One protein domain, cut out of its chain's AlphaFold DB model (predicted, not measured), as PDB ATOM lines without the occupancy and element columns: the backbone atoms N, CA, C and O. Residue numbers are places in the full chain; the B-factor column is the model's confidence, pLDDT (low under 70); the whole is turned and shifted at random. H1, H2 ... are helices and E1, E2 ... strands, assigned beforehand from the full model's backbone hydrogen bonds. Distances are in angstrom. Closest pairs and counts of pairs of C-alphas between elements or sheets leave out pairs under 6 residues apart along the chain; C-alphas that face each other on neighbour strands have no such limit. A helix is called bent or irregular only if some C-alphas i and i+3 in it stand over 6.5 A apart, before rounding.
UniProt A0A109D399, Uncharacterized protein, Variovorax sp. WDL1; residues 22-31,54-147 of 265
ATOM      1  N   TYR A  22      80.908 101.572 126.152       96.06
ATOM      2  CA  TYR A  22      80.236 101.996 124.926       96.06
ATOM      3  C   TYR A  22      81.147 101.894 123.703       96.06
ATOM      4  O   TYR A  22      82.370 101.829 123.827       96.06
ATOM      5  N   ARG A  23      80.529 101.856 122.522       95.31
ATOM      6  CA  ARG A  23      81.211 101.820 121.226       95.31
ATOM      7  C   ARG A  23      80.402 102.594 120.189       95.31
ATOM      8  O   ARG A  23      79.178 102.470 120.154       95.31
ATOM      9  N   ASP A  24      81.086 103.326 119.319       95.19
ATOM     10  CA  ASP A  24      80.459 103.960 118.160       95.19
ATOM     11  C   ASP A  24      79.995 102.901 117.157       95.19
ATOM     12  O   ASP A  24      80.750 101.996 116.785       95.19
ATOM     13  N   VAL A  25      78.741 103.012 116.718       93.69
ATOM     14  CA  VAL A  25      78.122 102.051 115.784       93.69
ATOM     15  C   VAL A  25      77.587 102.708 114.518       93.69
ATOM     16  O   VAL A  25      77.459 102.044 113.491       93.69
ATOM     17  N   ALA A  26      77.303 104.007 114.574       91.50
ATOM     18  CA  ALA A  26      76.948 104.852 113.441       91.50
ATOM     19  C   ALA A  26      77.229 106.323 113.798       91.50
ATOM     20  O   ALA A  26      77.557 106.639 114.942       91.50
ATOM     21  N   HIS A  27      77.100 107.233 112.831       91.56
ATOM     22  CA  HIS A  27      77.358 108.656 113.060       91.56
ATOM     23  C   HIS A  27      76.480 109.218 114.195       91.56
ATOM     24  O   HIS A  27      75.253 109.245 114.086       91.56
ATOM     25  N   GLY A  28      77.119 109.651 115.288       92.31
ATOM     26  CA  GLY A  28      76.455 110.208 116.471       92.31
ATOM     27  C   GLY A  28      75.634 109.202 117.288       92.31
ATOM     28  O   GLY A  28      74.815 109.621 118.114       92.31
ATOM     29  N   ILE A  29      75.809 107.894 117.056       94.56
ATOM     30  CA  ILE A  29      75.082 106.825 117.749       94.56
ATOM     31  C   ILE A  29      76.067 105.823 118.343       94.56
ATOM     32  O   ILE A  29      76.920 105.262 117.648       94.56
ATOM     33  N   VAL A  30      75.867 105.546 119.627       95.25
ATOM     34  CA  VAL A  30      76.645 104.589 120.405       95.25
ATOM     35  C   VAL A  30      75.774 103.413 120.824       95.25
ATOM     36  O   VAL A  30      74.593 103.579 121.137       95.25
ATOM     37  N   VAL A  31      76.369 102.226 120.876       95.44
ATOM     38  CA  VAL A  31      75.830 101.101 121.643       95.44
ATOM     39  C   VAL A  31      76.479 101.119 123.020       95.44
ATOM     40  O   VAL A  31      77.685 101.351 123.129       95.44
ATOM     41  N   PHE A  54      72.392  94.629 144.794       78.19
ATOM     42  CA  PHE A  54      71.596  94.811 143.591       78.19
ATOM     43  C   PHE A  54      72.539  95.034 142.420       78.19
ATOM     44  O   PHE A  54      73.297  96.005 142.413       78.19
ATOM     45  N   ASN A  55      72.466  94.161 141.420       86.44
ATOM     46  CA  ASN A  55      73.186  94.310 140.170       86.44
ATOM     47  C   ASN A  55      72.200  94.443 139.003       86.44
ATOM     48  O   ASN A  55      71.306  93.626 138.803       86.44
ATOM     49  N   THR A  56      72.355  95.492 138.204       87.75
ATOM     50  CA  THR A  56      71.559  95.686 136.989       87.75
ATOM     51  C   THR A  56      72.494  95.899 135.819       87.75
ATOM     52  O   THR A  56      73.417  96.708 135.905       87.75
ATOM     53  N   THR A  57      72.249  95.186 134.725       90.06
ATOM     54  CA  THR A  57      72.946  95.403 133.456       90.06
ATOM     55  C   THR A  57      71.916  95.740 132.399       90.06
ATOM     56  O   THR A  57      70.966  94.981 132.210       90.06
ATOM     57  N   THR A  58      72.121  96.849 131.705       89.56
ATOM     58  CA  THR A  58      71.279  97.263 130.585       89.56
ATOM     59  C   THR A  58      72.160  97.502 129.374       89.56
ATOM     60  O   THR A  58      73.185  98.173 129.478       89.56
ATOM     61  N   GLU A  59      71.759  96.954 128.232       91.69
ATOM     62  CA  GLU A  59      72.372  97.236 126.938       91.69
ATOM     63  C   GLU A  59      71.353  97.946 126.049       91.69
ATOM     64  O   GLU A  59      70.158  97.659 126.139       91.69
ATOM     65  N   GLY A  60      71.810  98.873 125.213       92.31
ATOM     66  CA  GLY A  60      70.925  99.660 124.358       92.31
ATOM     67  C   GLY A  60      71.687 100.598 123.434       92.31
ATOM     68  O   GLY A  60      72.909 100.481 123.283       92.31
ATOM     69  N   PHE A  61      70.965 101.541 122.835       94.19
ATOM     70  CA  PHE A  61      71.535 102.548 121.947       94.19
ATOM     71  C   PHE A  61      71.299 103.938 122.516       94.19
ATOM     72  O   PHE A  61      70.260 104.225 123.092       94.19
ATOM     73  N   ALA A  62      72.249 104.844 122.338       94.62
ATOM     74  CA  ALA A  62      72.063 106.235 122.717       94.62
ATOM     75  C   ALA A  62      72.623 107.145 121.631       94.62
ATOM     76  O   ALA A  62      73.527 106.776 120.881       94.62
ATOM     77  N   ARG A  63      72.105 108.373 121.569       95.19
ATOM     78  CA  ARG A  63      72.842 109.447 120.901       95.19
ATOM     79  C   ARG A  63      74.101 109.734 121.709       95.19
ATOM     80  O   ARG A  63      74.037 109.763 122.937       95.19
ATOM     81  N   GLU A  64      75.207 110.008 121.033       95.00
ATOM     82  CA  GLU A  64      76.488 110.316 121.680       95.00
ATOM     83  C   GLU A  64      76.350 111.451 122.709       95.00
ATOM     84  O   GLU A  64      76.764 111.311 123.856       95.00
ATOM     85  N   ALA A  65      75.641 112.528 122.356       94.81
ATOM     86  CA  ALA A  65      75.370 113.637 123.271       94.81
ATOM     87  C   ALA A  65      74.622 113.204 124.549       94.81
ATOM     88  O   ALA A  65      74.925 113.700 125.632       94.81
ATOM     89  N   ASN A  66      73.680 112.256 124.440       94.88
ATOM     90  CA  ASN A  66      72.967 111.724 125.604       94.88
ATOM     91  C   ASN A  66      73.902 110.896 126.489       94.88
ATOM     92  O   ASN A  66      73.783 110.964 127.706       94.88
ATOM     93  N   LEU A  67      74.818 110.122 125.895       94.38
ATOM     94  CA  LEU A  67      75.829 109.379 126.644       94.38
ATOM     95  C   LEU A  67      76.800 110.329 127.363       94.38
ATOM     96  O   LEU A  67      77.137 110.098 128.519       94.38
ATOM     97  N   LEU A  68      77.241 111.405 126.714       93.38
ATOM     98  CA  LEU A  68      78.153 112.370 127.332       93.38
ATOM     99  C   LEU A  68      77.495 113.111 128.500       93.38
ATOM    100  O   LEU A  68      78.078 113.192 129.579       93.38
ATOM    101  N   ASP A  69      76.264 113.597 128.321       93.62
ATOM    102  CA  ASP A  69      75.473 114.203 129.403       93.62
ATOM    103  C   ASP A  69      75.323 113.234 130.581       93.62
ATOM    104  O   ASP A  69      75.558 113.570 131.742       93.62
ATOM    105  N   HIS A  70      75.023 111.983 130.255       91.88
ATOM    106  CA  HIS A  70      74.878 110.902 131.200       91.88
ATOM    107  C   HIS A  70      76.145 110.612 132.027       91.88
ATOM    108  O   HIS A  70      76.059 110.452 133.247       91.88
ATOM    109  N   LEU A  71      77.313 110.562 131.380       90.69
ATOM    110  CA  LEU A  71      78.605 110.349 132.038       90.69
ATOM    111  C   LEU A  71      79.019 111.554 132.899       90.69
ATOM    112  O   LEU A  71      79.570 111.364 133.980       90.69
ATOM    113  N   ASN A  72      78.722 112.775 132.445       92.25
ATOM    114  CA  ASN A  72      79.133 114.009 133.120       92.25
ATOM    115  C   ASN A  72      78.249 114.371 134.320       92.25
ATOM    116  O   ASN A  72      78.739 114.927 135.301       92.25
ATOM    117  N   THR A  73      76.947 114.089 134.245       90.56
ATOM    118  CA  THR A  73      75.970 114.530 135.257       90.56
ATOM    119  C   THR A  73      75.449 113.394 136.133       90.56
ATOM    120  O   THR A  73      74.872 113.644 137.189       90.56
ATOM    121  N   GLY A  74      75.607 112.140 135.697       84.94
ATOM    122  CA  GLY A  74      74.986 110.984 136.340       84.94
ATOM    123  C   GLY A  74      73.469 110.885 136.133       84.94
ATOM    124  O   GLY A  74      72.848 109.988 136.710       84.94
ATOM    125  N   ALA A  75      72.861 111.759 135.317       86.50
ATOM    126  CA  ALA A  75      71.441 111.701 134.967       86.50
ATOM    127  C   ALA A  75      71.061 110.341 134.345       86.50
ATOM    128  O   ALA A  75      71.934 109.633 133.859       86.50
ATOM    129  N   PRO A  76      69.785 109.920 134.317       85.94
ATOM    130  CA  PRO A  76      69.390 108.692 133.623       85.94
ATOM    131  C   PRO A  76      69.754 108.726 132.131       85.94
ATOM    132  O   PRO A  76      69.531 109.734 131.462       85.94
ATOM    133  N   LEU A  77      70.305 107.626 131.604       88.19
ATOM    134  CA  LEU A  77      70.656 107.545 130.186       88.19
ATOM    135  C   LEU A  77      69.373 107.520 129.357       88.19
ATOM    136  O   LEU A  77      68.519 106.654 129.547       88.19
ATOM    137  N   LYS A  78      69.245 108.485 128.447       88.12
ATOM    138  CA  LYS A  78      68.134 108.548 127.500       88.12
ATOM    139  C   LYS A  78      68.409 107.593 126.346       88.12
ATOM    140  O   LYS A  78      69.209 107.913 125.461       88.12
ATOM    141  N   ASP A  79      67.733 106.452 126.389       82.69
ATOM    142  CA  ASP A  79      67.739 105.460 125.319       82.69
ATOM    143  C   ASP A  79      67.261 106.079 123.999       82.69
ATOM    144  O   ASP A  79      66.362 106.929 123.963       82.69
ATOM    145  N   PHE A  80      67.888 105.670 122.902       87.81
ATOM    146  CA  PHE A  80      67.494 106.080 121.568       87.81
ATOM    147  C   PHE A  80      66.452 105.105 121.026       87.81
ATOM    148  O   PHE A  80      66.735 104.298 120.150       87.81
ATOM    149  N   SER A  81      65.224 105.238 121.525       78.31
ATOM    150  CA  SER A  81      64.110 104.313 121.262       78.31
ATOM    151  C   SER A  81      63.733 104.126 119.788       78.31
ATOM    152  O   SER A  81      63.040 103.173 119.447       78.31
ATOM    153  N   SER A  82      64.159 105.029 118.898       82.56
ATOM    154  CA  SER A  82      63.960 104.876 117.453       82.56
ATOM    155  C   SER A  82      64.960 103.920 116.800       82.56
ATOM    156  O   SER A  82      64.721 103.502 115.671       82.56
ATOM    157  N   ALA A  83      66.079 103.614 117.459       88.75
ATOM    158  CA  ALA A  83      67.087 102.692 116.965       88.75
ATOM    159  C   ALA A  83      66.791 101.276 117.468       88.75
ATOM    160  O   ALA A  83      66.643 101.033 118.664       88.75
ATOM    161  N   CYS A  84      66.718 100.335 116.539       90.56
ATOM    162  CA  CYS A  84      66.430  98.937 116.799       90.56
ATOM    163  C   CYS A  84      67.604  98.078 116.335       90.56
ATOM    164  O   CYS A  84      68.155  98.295 115.252       90.56
ATOM    165  N   PHE A  85      67.972  97.099 117.160       91.50
ATOM    166  CA  PHE A  85      68.875  96.036 116.750       91.50
ATOM    167  C   PHE A  85      68.091  94.952 116.019       91.50
ATOM    168  O   PHE A  85      67.113  94.431 116.554       91.50
ATOM    169  N   VAL A  86      68.553  94.589 114.829       91.69
ATOM    170  CA  VAL A  86      67.991  93.505 114.025       91.69
ATOM    171  C   VAL A  86      69.125  92.613 113.549       91.69
ATOM    172  O   VAL A  86      70.086  93.091 112.952       91.69
ATOM    173  N   ASP A  87      69.045  91.322 113.847       90.88
ATOM    174  CA  ASP A  87      70.037  90.357 113.378       90.88
ATOM    175  C   ASP A  87      69.813  89.982 111.899       90.88
ATOM    176  O   ASP A  87      68.871  90.433 111.239       90.88
ATOM    177  N   ASP A  88      70.705  89.149 111.366       90.81
ATOM    178  CA  ASP A  88      70.639  88.668 109.987       90.81
ATOM    179  C   ASP A  88      69.378  87.862 109.666       90.81
ATOM    180  O   ASP A  88      68.900  87.898 108.529       90.81
ATOM    181  N   GLU A  89      68.833  87.131 110.639       91.56
ATOM    182  CA  GLU A  89      67.615  86.345 110.451       91.56
ATOM    183  C   GLU A  89      66.409  87.271 110.294       91.56
ATOM    184  O   GLU A  89      65.622  87.106 109.360       91.56
ATOM    185  N   VAL A  90      66.307  88.294 111.146       93.00
ATOM    186  CA  VAL A  90      65.262  89.320 111.077       93.00
ATOM    187  C   VAL A  90      65.360  90.112 109.773       93.00
ATOM    188  O   VAL A  90      64.346  90.309 109.102       93.00
ATOM    189  N   LEU A  91      66.568  90.526 109.373       91.81
ATOM    190  CA  LEU A  91      66.786  91.225 108.102       91.81
ATOM    191  C   LEU A  91      66.382  90.361 106.902       91.81
ATOM    192  O   LEU A  91      65.694  90.842 106.003       91.81
ATOM    193  N   ARG A  92      66.763  89.077 106.897       92.19
ATOM    194  CA  ARG A  92      66.372  88.137 105.839       92.19
ATOM    195  C   ARG A  92      64.864  87.907 105.815       92.19
ATOM    196  O   ARG A  92      64.283  87.856 104.739       92.19
ATOM    197  N   ALA A  93      64.224  87.781 106.976       93.06
ATOM    198  CA  ALA A  93      62.774  87.659 107.055       93.06
ATOM    199  C   ALA A  93      62.082  88.898 106.472       93.06
ATOM    200  O   ALA A  93      61.107  88.749 105.744       93.06
ATOM    201  N   GLY A  94      62.609  90.097 106.727       93.31
ATOM    202  CA  GLY A  94      62.106  91.330 106.124       93.31
ATOM    203  C   GLY A  94      62.264  91.393 104.611       93.31
ATOM    204  O   GLY A  94      61.319  91.764 103.918       93.31
ATOM    205  N   ALA A  95      63.419  90.976 104.092       91.12
ATOM    206  CA  ALA A  95      63.650  90.903 102.653       91.12
ATOM    207  C   ALA A  95      62.691  89.906 101.978       91.12
ATOM    208  O   ALA A  95      61.999  90.268 101.039       91.12
ATOM    209  N   VAL A  96      62.549  88.695 102.523       90.06
ATOM    210  CA  VAL A  96      61.798  87.617 101.855       90.06
ATOM    211  C   VAL A  96      60.295  87.670 102.120       90.06
ATOM    212  O   VAL A  96      59.528  87.181 101.307       90.06
ATOM    213  N   LYS A  97      59.847  88.195 103.264       89.81
ATOM    214  CA  LYS A  97      58.437  88.138 103.707       89.81
ATOM    215  C   LYS A  97      57.818  89.512 103.963       89.81
ATOM    216  O   LYS A  97      56.706  89.604 104.484       89.81
ATOM    217  N   GLY A  98      58.557  90.579 103.677       91.25
ATOM    218  CA  GLY A  98      58.121  91.944 103.934       91.25
ATOM    219  C   GLY A  98      58.066  92.317 105.413       91.25
ATOM    220  O   GLY A  98      58.577  91.627 106.302       91.25
ATOM    221  N   PHE A  99      57.439  93.461 105.682       90.94
ATOM    222  CA  PHE A  99      57.407  94.080 107.010       90.94
ATOM    223  C   PHE A  99      56.800  93.181 108.090       90.94
ATOM    224  O   PHE A  99      57.381  93.018 109.164       90.94
ATOM    225  N   SER A 100      55.670  92.536 107.797       90.00
ATOM    226  CA  SER A 100      55.002  91.634 108.740       90.00
ATOM    227  C   SER A 100      55.891  90.450 109.133       90.00
ATOM    228  O   SER A 100      55.992  90.123 110.316       90.00
ATOM    229  N   GLY A 101      56.592  89.847 108.167       90.94
ATOM    230  CA  GLY A 101      57.507  88.741 108.441       90.94
ATOM    231  C   GLY A 101      58.728  89.160 109.263       90.94
ATOM    232  O   GLY A 101      59.166  88.409 110.137       90.94
ATOM    233  N   MET A 102      59.239  90.376 109.051       93.38
ATOM    234  CA  MET A 102      60.284  90.950 109.903       93.38
ATOM    235  C   MET A 102      59.809  91.138 111.342       93.38
ATOM    236  O   MET A 102      60.535  90.777 112.265       93.38
ATOM    237  N   LEU A 103      58.609  91.690 111.553       91.88
ATOM    238  CA  LEU A 103      58.072  91.890 112.900       91.88
ATOM    239  C   LEU A 103      57.878  90.563 113.637       91.88
ATOM    240  O   LEU A 103      58.202  90.472 114.822       91.88
ATOM    241  N   GLU A 104      57.401  89.528 112.945       91.94
ATOM    242  CA  GLU A 104      57.280  88.185 113.517       91.94
ATOM    243  C   GLU A 104      58.651  87.626 113.934       91.94
ATOM    244  O   GLU A 104      58.798  87.094 115.036       91.94
ATOM    245  N   ALA A 105      59.671  87.774 113.081       91.88
ATOM    246  CA  ALA A 105      61.035  87.352 113.392       91.88
ATOM    247  C   ALA A 105      61.618  88.146 114.574       91.88
ATOM    248  O   ALA A 105      62.148  87.558 115.515       91.88
ATOM    249  N   LEU A 106      61.436  89.469 114.580       90.62
ATOM    250  CA  LEU A 106      61.897  90.351 115.649       90.62
ATOM    251  C   LEU A 106      61.273  89.976 116.997       90.62
ATOM    252  O   LEU A 106      61.970  89.928 118.003       90.62
ATOM    253  N   GLN A 107      59.978  89.653 117.043       88.38
ATOM    254  CA  GLN A 107      59.324  89.216 118.282       88.38
ATOM    255  C   GLN A 107      59.924  87.919 118.846       88.38
ATOM    256  O   GLN A 107      59.979  87.754 120.069       88.38
ATOM    257  N   LYS A 108      60.397  87.015 117.979       85.38
ATOM    258  CA  LYS A 108      61.051  85.762 118.384       85.38
ATOM    259  C   LYS A 108      62.461  86.001 118.935       85.38
ATOM    260  O   LYS A 108      62.854  85.318 119.881       85.38
ATOM    261  N   THR A 109      63.194  86.984 118.407       78.69
ATOM    262  CA  THR A 109      64.604  87.237 118.765       78.69
ATOM    263  C   THR A 109      64.810  88.356 119.797       78.69
ATOM    264  O   THR A 109      65.826  88.369 120.498       78.69
ATOM    265  N   ALA A 110      63.833  89.252 119.991       68.31
ATOM    266  CA  ALA A 110      63.939  90.448 120.842       68.31
ATOM    267  C   ALA A 110      64.237  90.170 122.327       68.31
ATOM    268  O   ALA A 110      64.738  91.041 123.033       68.31
ATOM    269  N   ARG A 111      63.937  88.968 122.835       55.72
ATOM    270  CA  ARG A 111      64.194  88.611 124.244       55.72
ATOM    271  C   ARG A 111      65.618  88.119 124.511       55.72
ATOM    272  O   ARG A 111      65.982  87.951 125.671       55.72
ATOM    273  N   LEU A 112      66.399  87.854 123.467       59.53
ATOM    274  CA  LEU A 112      67.696  87.177 123.575       59.53
ATOM    275  C   LEU A 112      68.874  88.063 123.165       59.53
ATOM    276  O   LEU A 112      70.027  87.695 123.392       59.53
ATOM    277  N   THR A 113      68.608  89.227 122.582       70.75
ATOM    278  CA  THR A 113      69.631  90.040 121.934       70.75
ATOM    279  C   THR A 113      70.296  91.014 122.905       70.75
ATOM    280  O   THR A 113      69.658  91.825 123.572       70.75
ATOM    281  N   LYS A 114      71.624  90.900 122.990       87.31
ATOM    282  CA  LYS A 114      72.523  91.756 123.771       87.31
ATOM    283  C   LYS A 114      73.310  92.631 122.792       87.31
ATOM    284  O   LYS A 114      74.378  92.204 122.340       87.31
ATOM    285  N   PRO A 115      72.767  93.793 122.379       90.44
ATOM    286  CA  PRO A 115      73.314  94.548 121.258       90.44
ATOM    287  C   PRO A 115      74.771  94.952 121.492       90.44
ATOM    288  O   PRO A 115      75.595  94.766 120.602       90.44
ATOM    289  N   TYR A 116      75.140  95.418 122.690       93.69
ATOM    290  CA  TYR A 116      76.526  95.800 122.973       93.69
ATOM    291  C   TYR A 116      77.471  94.616 122.782       93.69
ATOM    292  O   TYR A 116      78.510  94.750 122.134       93.69
ATOM    293  N   SER A 117      77.084  93.446 123.291       92.19
ATOM    294  CA  SER A 117      77.886  92.230 123.149       92.19
ATOM    295  C   SER A 117      78.117  91.870 121.674       92.19
ATOM    296  O   SER A 117      79.266  91.657 121.294       92.19
ATOM    297  N   CYS A 118      77.073  91.903 120.834       91.50
ATOM    298  CA  CYS A 118      77.170  91.602 119.398       91.50
ATOM    299  C   CYS A 118      78.050  92.602 118.622       91.50
ATOM    300  O   CYS A 118      78.799  92.221 117.724       91.50
ATOM    301  N   PHE A 119      77.981  93.894 118.950       93.38
ATOM    302  CA  PHE A 119      78.804  94.915 118.290       93.38
ATOM    303  C   PHE A 119      80.269  94.883 118.744       93.38
ATOM    304  O   PHE A 119      81.164  95.251 117.984       93.38
ATOM    305  N   VAL A 120      80.548  94.466 119.980       92.88
ATOM    306  CA  VAL A 120      81.926  94.336 120.476       92.88
ATOM    307  C   VAL A 120      82.600  93.080 119.934       92.88
ATOM    308  O   VAL A 120      83.754  93.173 119.518       92.88
ATOM    309  N   SER A 121      81.892  91.947 119.880       92.06
ATOM    310  CA  SER A 121      82.414  90.695 119.310       92.06
ATOM    311  C   SER A 121      82.646  90.769 117.799       92.06
ATOM    312  O   SER A 121      83.453  90.007 117.275       92.06
ATOM    313  N   GLY A 122      81.983  91.701 117.107       90.56
ATOM    314  CA  GLY A 122      82.047  91.838 115.650       90.56
ATOM    315  C   GLY A 122      80.972  91.046 114.904       90.56
ATOM    316  O   GLY A 122      80.941  91.088 113.676       90.56
ATOM    317  N   ASP A 123      80.056  90.394 115.625       90.62
ATOM    318  CA  ASP A 123      78.893  89.709 115.044       90.62
ATOM    319  C   ASP A 123      77.890  90.710 114.448       90.62
ATOM    320  O   ASP A 123      77.104  90.378 113.559       90.62
ATOM    321  N   ALA A 124      77.933  91.964 114.912       92.44
ATOM    322  CA  ALA A 124      77.123  93.049 114.395       92.44
ATOM    323  C   ALA A 124      77.929  94.248 113.883       92.44
ATOM    324  O   ALA A 124      79.000  94.584 114.382       92.44
ATOM    325  N   ASN A 125      77.360  94.933 112.889       92.62
ATOM    326  CA  ASN A 125      77.845  96.202 112.370       92.62
ATOM    327  C   ASN A 125      76.656  97.147 112.119       92.62
ATOM    328  O   ASN A 125      75.508  96.802 112.414       92.62
ATOM    329  N   SER A 126      76.924  98.335 111.577       91.50
ATOM    330  CA  SER A 126      75.919  99.381 111.341       91.50
ATOM    331  C   SER A 126      74.702  98.914 110.535       91.50
ATOM    332  O   SER A 126      73.634  99.511 110.652       91.50
ATOM    333  N   ARG A 127      74.804  97.826 109.757       91.75
ATOM    334  CA  ARG A 127      73.672  97.290 108.994       91.75
ATOM    335  C   ARG A 127      72.550  96.711 109.855       91.75
ATOM    336  O   ARG A 127      71.407  96.701 109.415       91.75
ATOM    337  N   HIS A 128      72.892  96.253 111.055       93.06
ATOM    338  CA  HIS A 128      71.968  95.686 112.038       93.06
ATOM    339  C   HIS A 128      71.301  96.757 112.899       93.06
ATOM    340  O   HIS A 128      70.499  96.439 113.772       93.06
ATOM    341  N   LEU A 129      71.658  98.025 112.688       93.50
ATOM    342  CA  LEU A 129      71.042  99.156 113.348       93.50
ATOM    343  C   LEU A 129      70.062  99.817 112.381       93.50
ATOM    344  O   LEU A 129      70.463 100.377 111.357       93.50
ATOM    345  N   VAL A 130      68.776  99.733 112.705       94.00
ATOM    346  CA  VAL A 130      67.702 100.238 111.846       94.00
ATOM    347  C   VAL A 130      66.732 101.113 112.622       94.00
ATOM    348  O   VAL A 130      66.584 100.982 113.835       94.00
ATOM    349  N   ARG A 131      66.024 101.980 111.902       93.38
ATOM    350  CA  ARG A 131      64.828 102.660 112.393       93.38
ATOM    351  C   ARG A 131      63.599 101.968 111.822       93.38
ATOM    352  O   ARG A 131      63.502 101.802 110.611       93.38
ATOM    353  N   ILE A 132      62.665 101.589 112.687       91.19
ATOM    354  CA  ILE A 132      61.396 100.973 112.286       91.19
ATOM    355  C   ILE A 132      60.295 102.024 112.402       91.19
ATOM    356  O   ILE A 132      60.049 102.560 113.483       91.19
ATOM    357  N   GLU A 133      59.622 102.317 111.294       88.94
ATOM    358  CA  GLU A 133      58.476 103.218 111.256       88.94
ATOM    359  C   GLU A 133      57.185 102.413 111.137       88.94
ATOM    360  O   GLU A 133      56.717 102.078 110.053       88.94
ATOM    361  N   MET A 134      56.585 102.111 112.292       85.75
ATOM    362  CA  MET A 134      55.385 101.271 112.368       85.75
ATOM    363  C   MET A 134      54.190 101.858 111.607       85.75
ATOM    364  O   MET A 134      53.383 101.106 111.087       85.75
ATOM    365  N   GLY A 135      54.058 103.187 111.524       81.69
ATOM    366  CA  GLY A 135      52.922 103.822 110.843       81.69
ATOM    367  C   GLY A 135      52.962 103.710 109.316       81.69
ATOM    368  O   GLY A 135      51.913 103.731 108.679       81.69
ATOM    369  N   SER A 136      54.159 103.592 108.742       78.56
ATOM    370  CA  SER A 136      54.379 103.456 107.302       78.56
ATOM    371  C   SER A 136      54.788 102.041 106.903       78.56
ATOM    372  O   SER A 136      55.004 101.827 105.722       78.56
ATOM    373  N   HIS A 137      54.902 101.106 107.855       87.19
ATOM    374  CA  HIS A 137      55.465  99.762 107.673       87.19
ATOM    375  C   HIS A 137      56.817  99.759 106.938       87.19
ATOM    376  O   HIS A 137      57.104  98.877 106.131       87.19
ATOM    377  N   GLN A 138      57.664 100.750 107.226       87.88
ATOM    378  CA  GLN A 138      58.973 100.892 106.593       87.88
ATOM    379  C   GLN A 138      60.113 100.731 107.587       87.88
ATOM    380  O   GLN A 138      59.992 100.963 108.793       87.88
ATOM    381  N   VAL A 139      61.256 100.333 107.042       92.69
ATOM    382  CA  VAL A 139      62.495 100.135 107.781       92.69
ATOM    383  C   VAL A 139      63.551 100.995 107.120       92.69
ATOM    384  O   VAL A 139      63.672 101.010 105.897       92.69
ATOM    385  N   PHE A 140      64.324 101.710 107.923       93.75
ATOM    386  CA  PHE A 140      65.340 102.629 107.441       93.75
ATOM    387  C   PHE A 140      66.688 102.317 108.058       93.75
ATOM    388  O   PHE A 140      66.796 101.835 109.186       93.75
ATOM    389  N   THR A 141      67.740 102.645 107.326       93.19
ATOM    390  CA  THR A 141      69.059 102.840 107.912       93.19
ATOM    391  C   THR A 141      69.048 104.076 108.822       93.19
ATOM    392  O   THR A 141      68.128 104.900 108.783       93.19
ATOM    393  N   MET A 142      70.074 104.240 109.659       90.81
ATOM    394  CA  MET A 142      70.140 105.397 110.566       90.81
ATOM    395  C   MET A 142      70.342 106.737 109.845       90.81
ATOM    396  O   MET A 142      69.963 107.784 110.363       90.81
ATOM    397  N   ASP A 143      70.891 106.685 108.639       90.31
ATOM    398  CA  ASP A 143      71.046 107.761 107.662       90.31
ATOM    399  C   ASP A 143      69.765 108.032 106.844       90.31
ATOM    400  O   ASP A 143      69.720 108.975 106.057       90.31
ATOM    401  N   GLY A 144      68.687 107.277 107.083       90.06
ATOM    402  CA  GLY A 144      67.358 107.555 106.534       90.06
ATOM    403  C   GLY A 144      67.091 106.964 105.150       90.06
ATOM    404  O   GLY A 144      66.071 107.299 104.546       90.06
ATOM    405  N   LEU A 145      67.961 106.079 104.656       92.06
ATOM    406  CA  LEU A 145      67.705 105.325 103.431       92.06
ATOM    407  C   LEU A 145      66.751 104.162 103.721       92.06
ATOM    408  O   LEU A 145      66.898 103.505 104.755       92.06
ATOM    409  N   PRO A 146      65.777 103.882 102.840       92.75
ATOM    410  CA  PRO A 146      64.908 102.730 103.013       92.75
ATOM    411  C   PRO A 146      65.721 101.435 102.911       92.75
ATOM    412  O   PRO A 146      66.582 101.267 102.043       92.75
ATOM    413  N   ARG A 147      65.433 100.502 103.812       92.88
ATOM    414  CA  ARG A 147      65.858  99.109 103.705       92.88
ATOM    415  C   ARG A 147      64.891  98.392 102.764       92.88
ATOM    416  O   ARG A 147      63.684  98.545 102.940       92.88
TER     417      ARG A 147
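This is residues 22 to 31 and 54 to 147 of the 265 residues of an uncharacterized protein of Variovorax sp. WDL1 (UniProt A0A109D399). Two small three-stranded sheets sit end to end along an elongated body, with helix H1 at one end and the folded-back helix H2 at the other. The first sheet, E1 E2 E3, is sandwiched between H1 on one face and the short helix H3 on the other; the second, E4 E5 E6, is only grazed by helices. The printed part has 104 residues, with three named helices and six named strands in the order E1 E2 E3 H1 E4 H2 H3 E5 E6; the class is mixed, and both sheets are antiparallel in that order of strands. It is compact, with a radius of gyration of the C-alphas of 14.3 A and spans of 44 by 29 by 25 A, only just elongated.

E1, residues 22 to 26, and E2, residues 29 to 31, form a hairpin, with N 23 and O 31 within hydrogen-bond range at 3.0 A. E2 is antiparallel to E3, residues 54 to 63, with N 30 and O 62 at 2.9 A; E3 bends by 61 degrees at residue 60. H1, residues 64 to 73, is on this sheet at a height of 10.2 A and runs along the strands. H3, residues 115 to 121, is on the opposite face at a height of 8.1 A and runs across the strands; its closest C-alphas to E2 are those of Tyr 116 and Val 31, 5.5 A. E4, residues 83 to 85, comes nearest to E3 at the C-alphas of Ala 83 and Phe 61, 6.7 A. E4 is antiparallel to E5, residues 129 to 133, with N 84 and O 130 at 2.8 A. E5 and E6, residues 138 to 141, form a hairpin, with N 131 and O 140 at 2.8 A. H2, residues 88 to 109, was assigned as one helix by its hydrogen bonds but is bent, C-alphas 96 and 99 being 9.4 A apart. Its arms, H2a (88 to 96) and H2b (99 to 109), touch at Gly 94 and Met 102, C-alphas 4.2 A, and run opposite ways at a shallow tilt of 20 degrees. H2b only grazes the second sheet. In H1, H2a, H2b and H3 every O i to N i+4 pair is within hydrogen-bond range.

E1 begins at C-alpha 22 (80.236, 101.996, 124.926). E3 is 27.0 A long, H2b 15.4 A, H1 14.2 A and E5 13.4 A. E6 ends at C-alpha 141 (69.059, 102.840, 107.912).

The C-alphas farthest apart, of Thr 73 and Val 96, are 45.2 A apart. Residues 32 to 53 are not printed; C-alphas 31 and 54 are 23.2 A apart across the cut. Of the links printed whole, none is long. Residues 110 to 112 are under 70 in pLDDT; the mean of the printed part is 89.7.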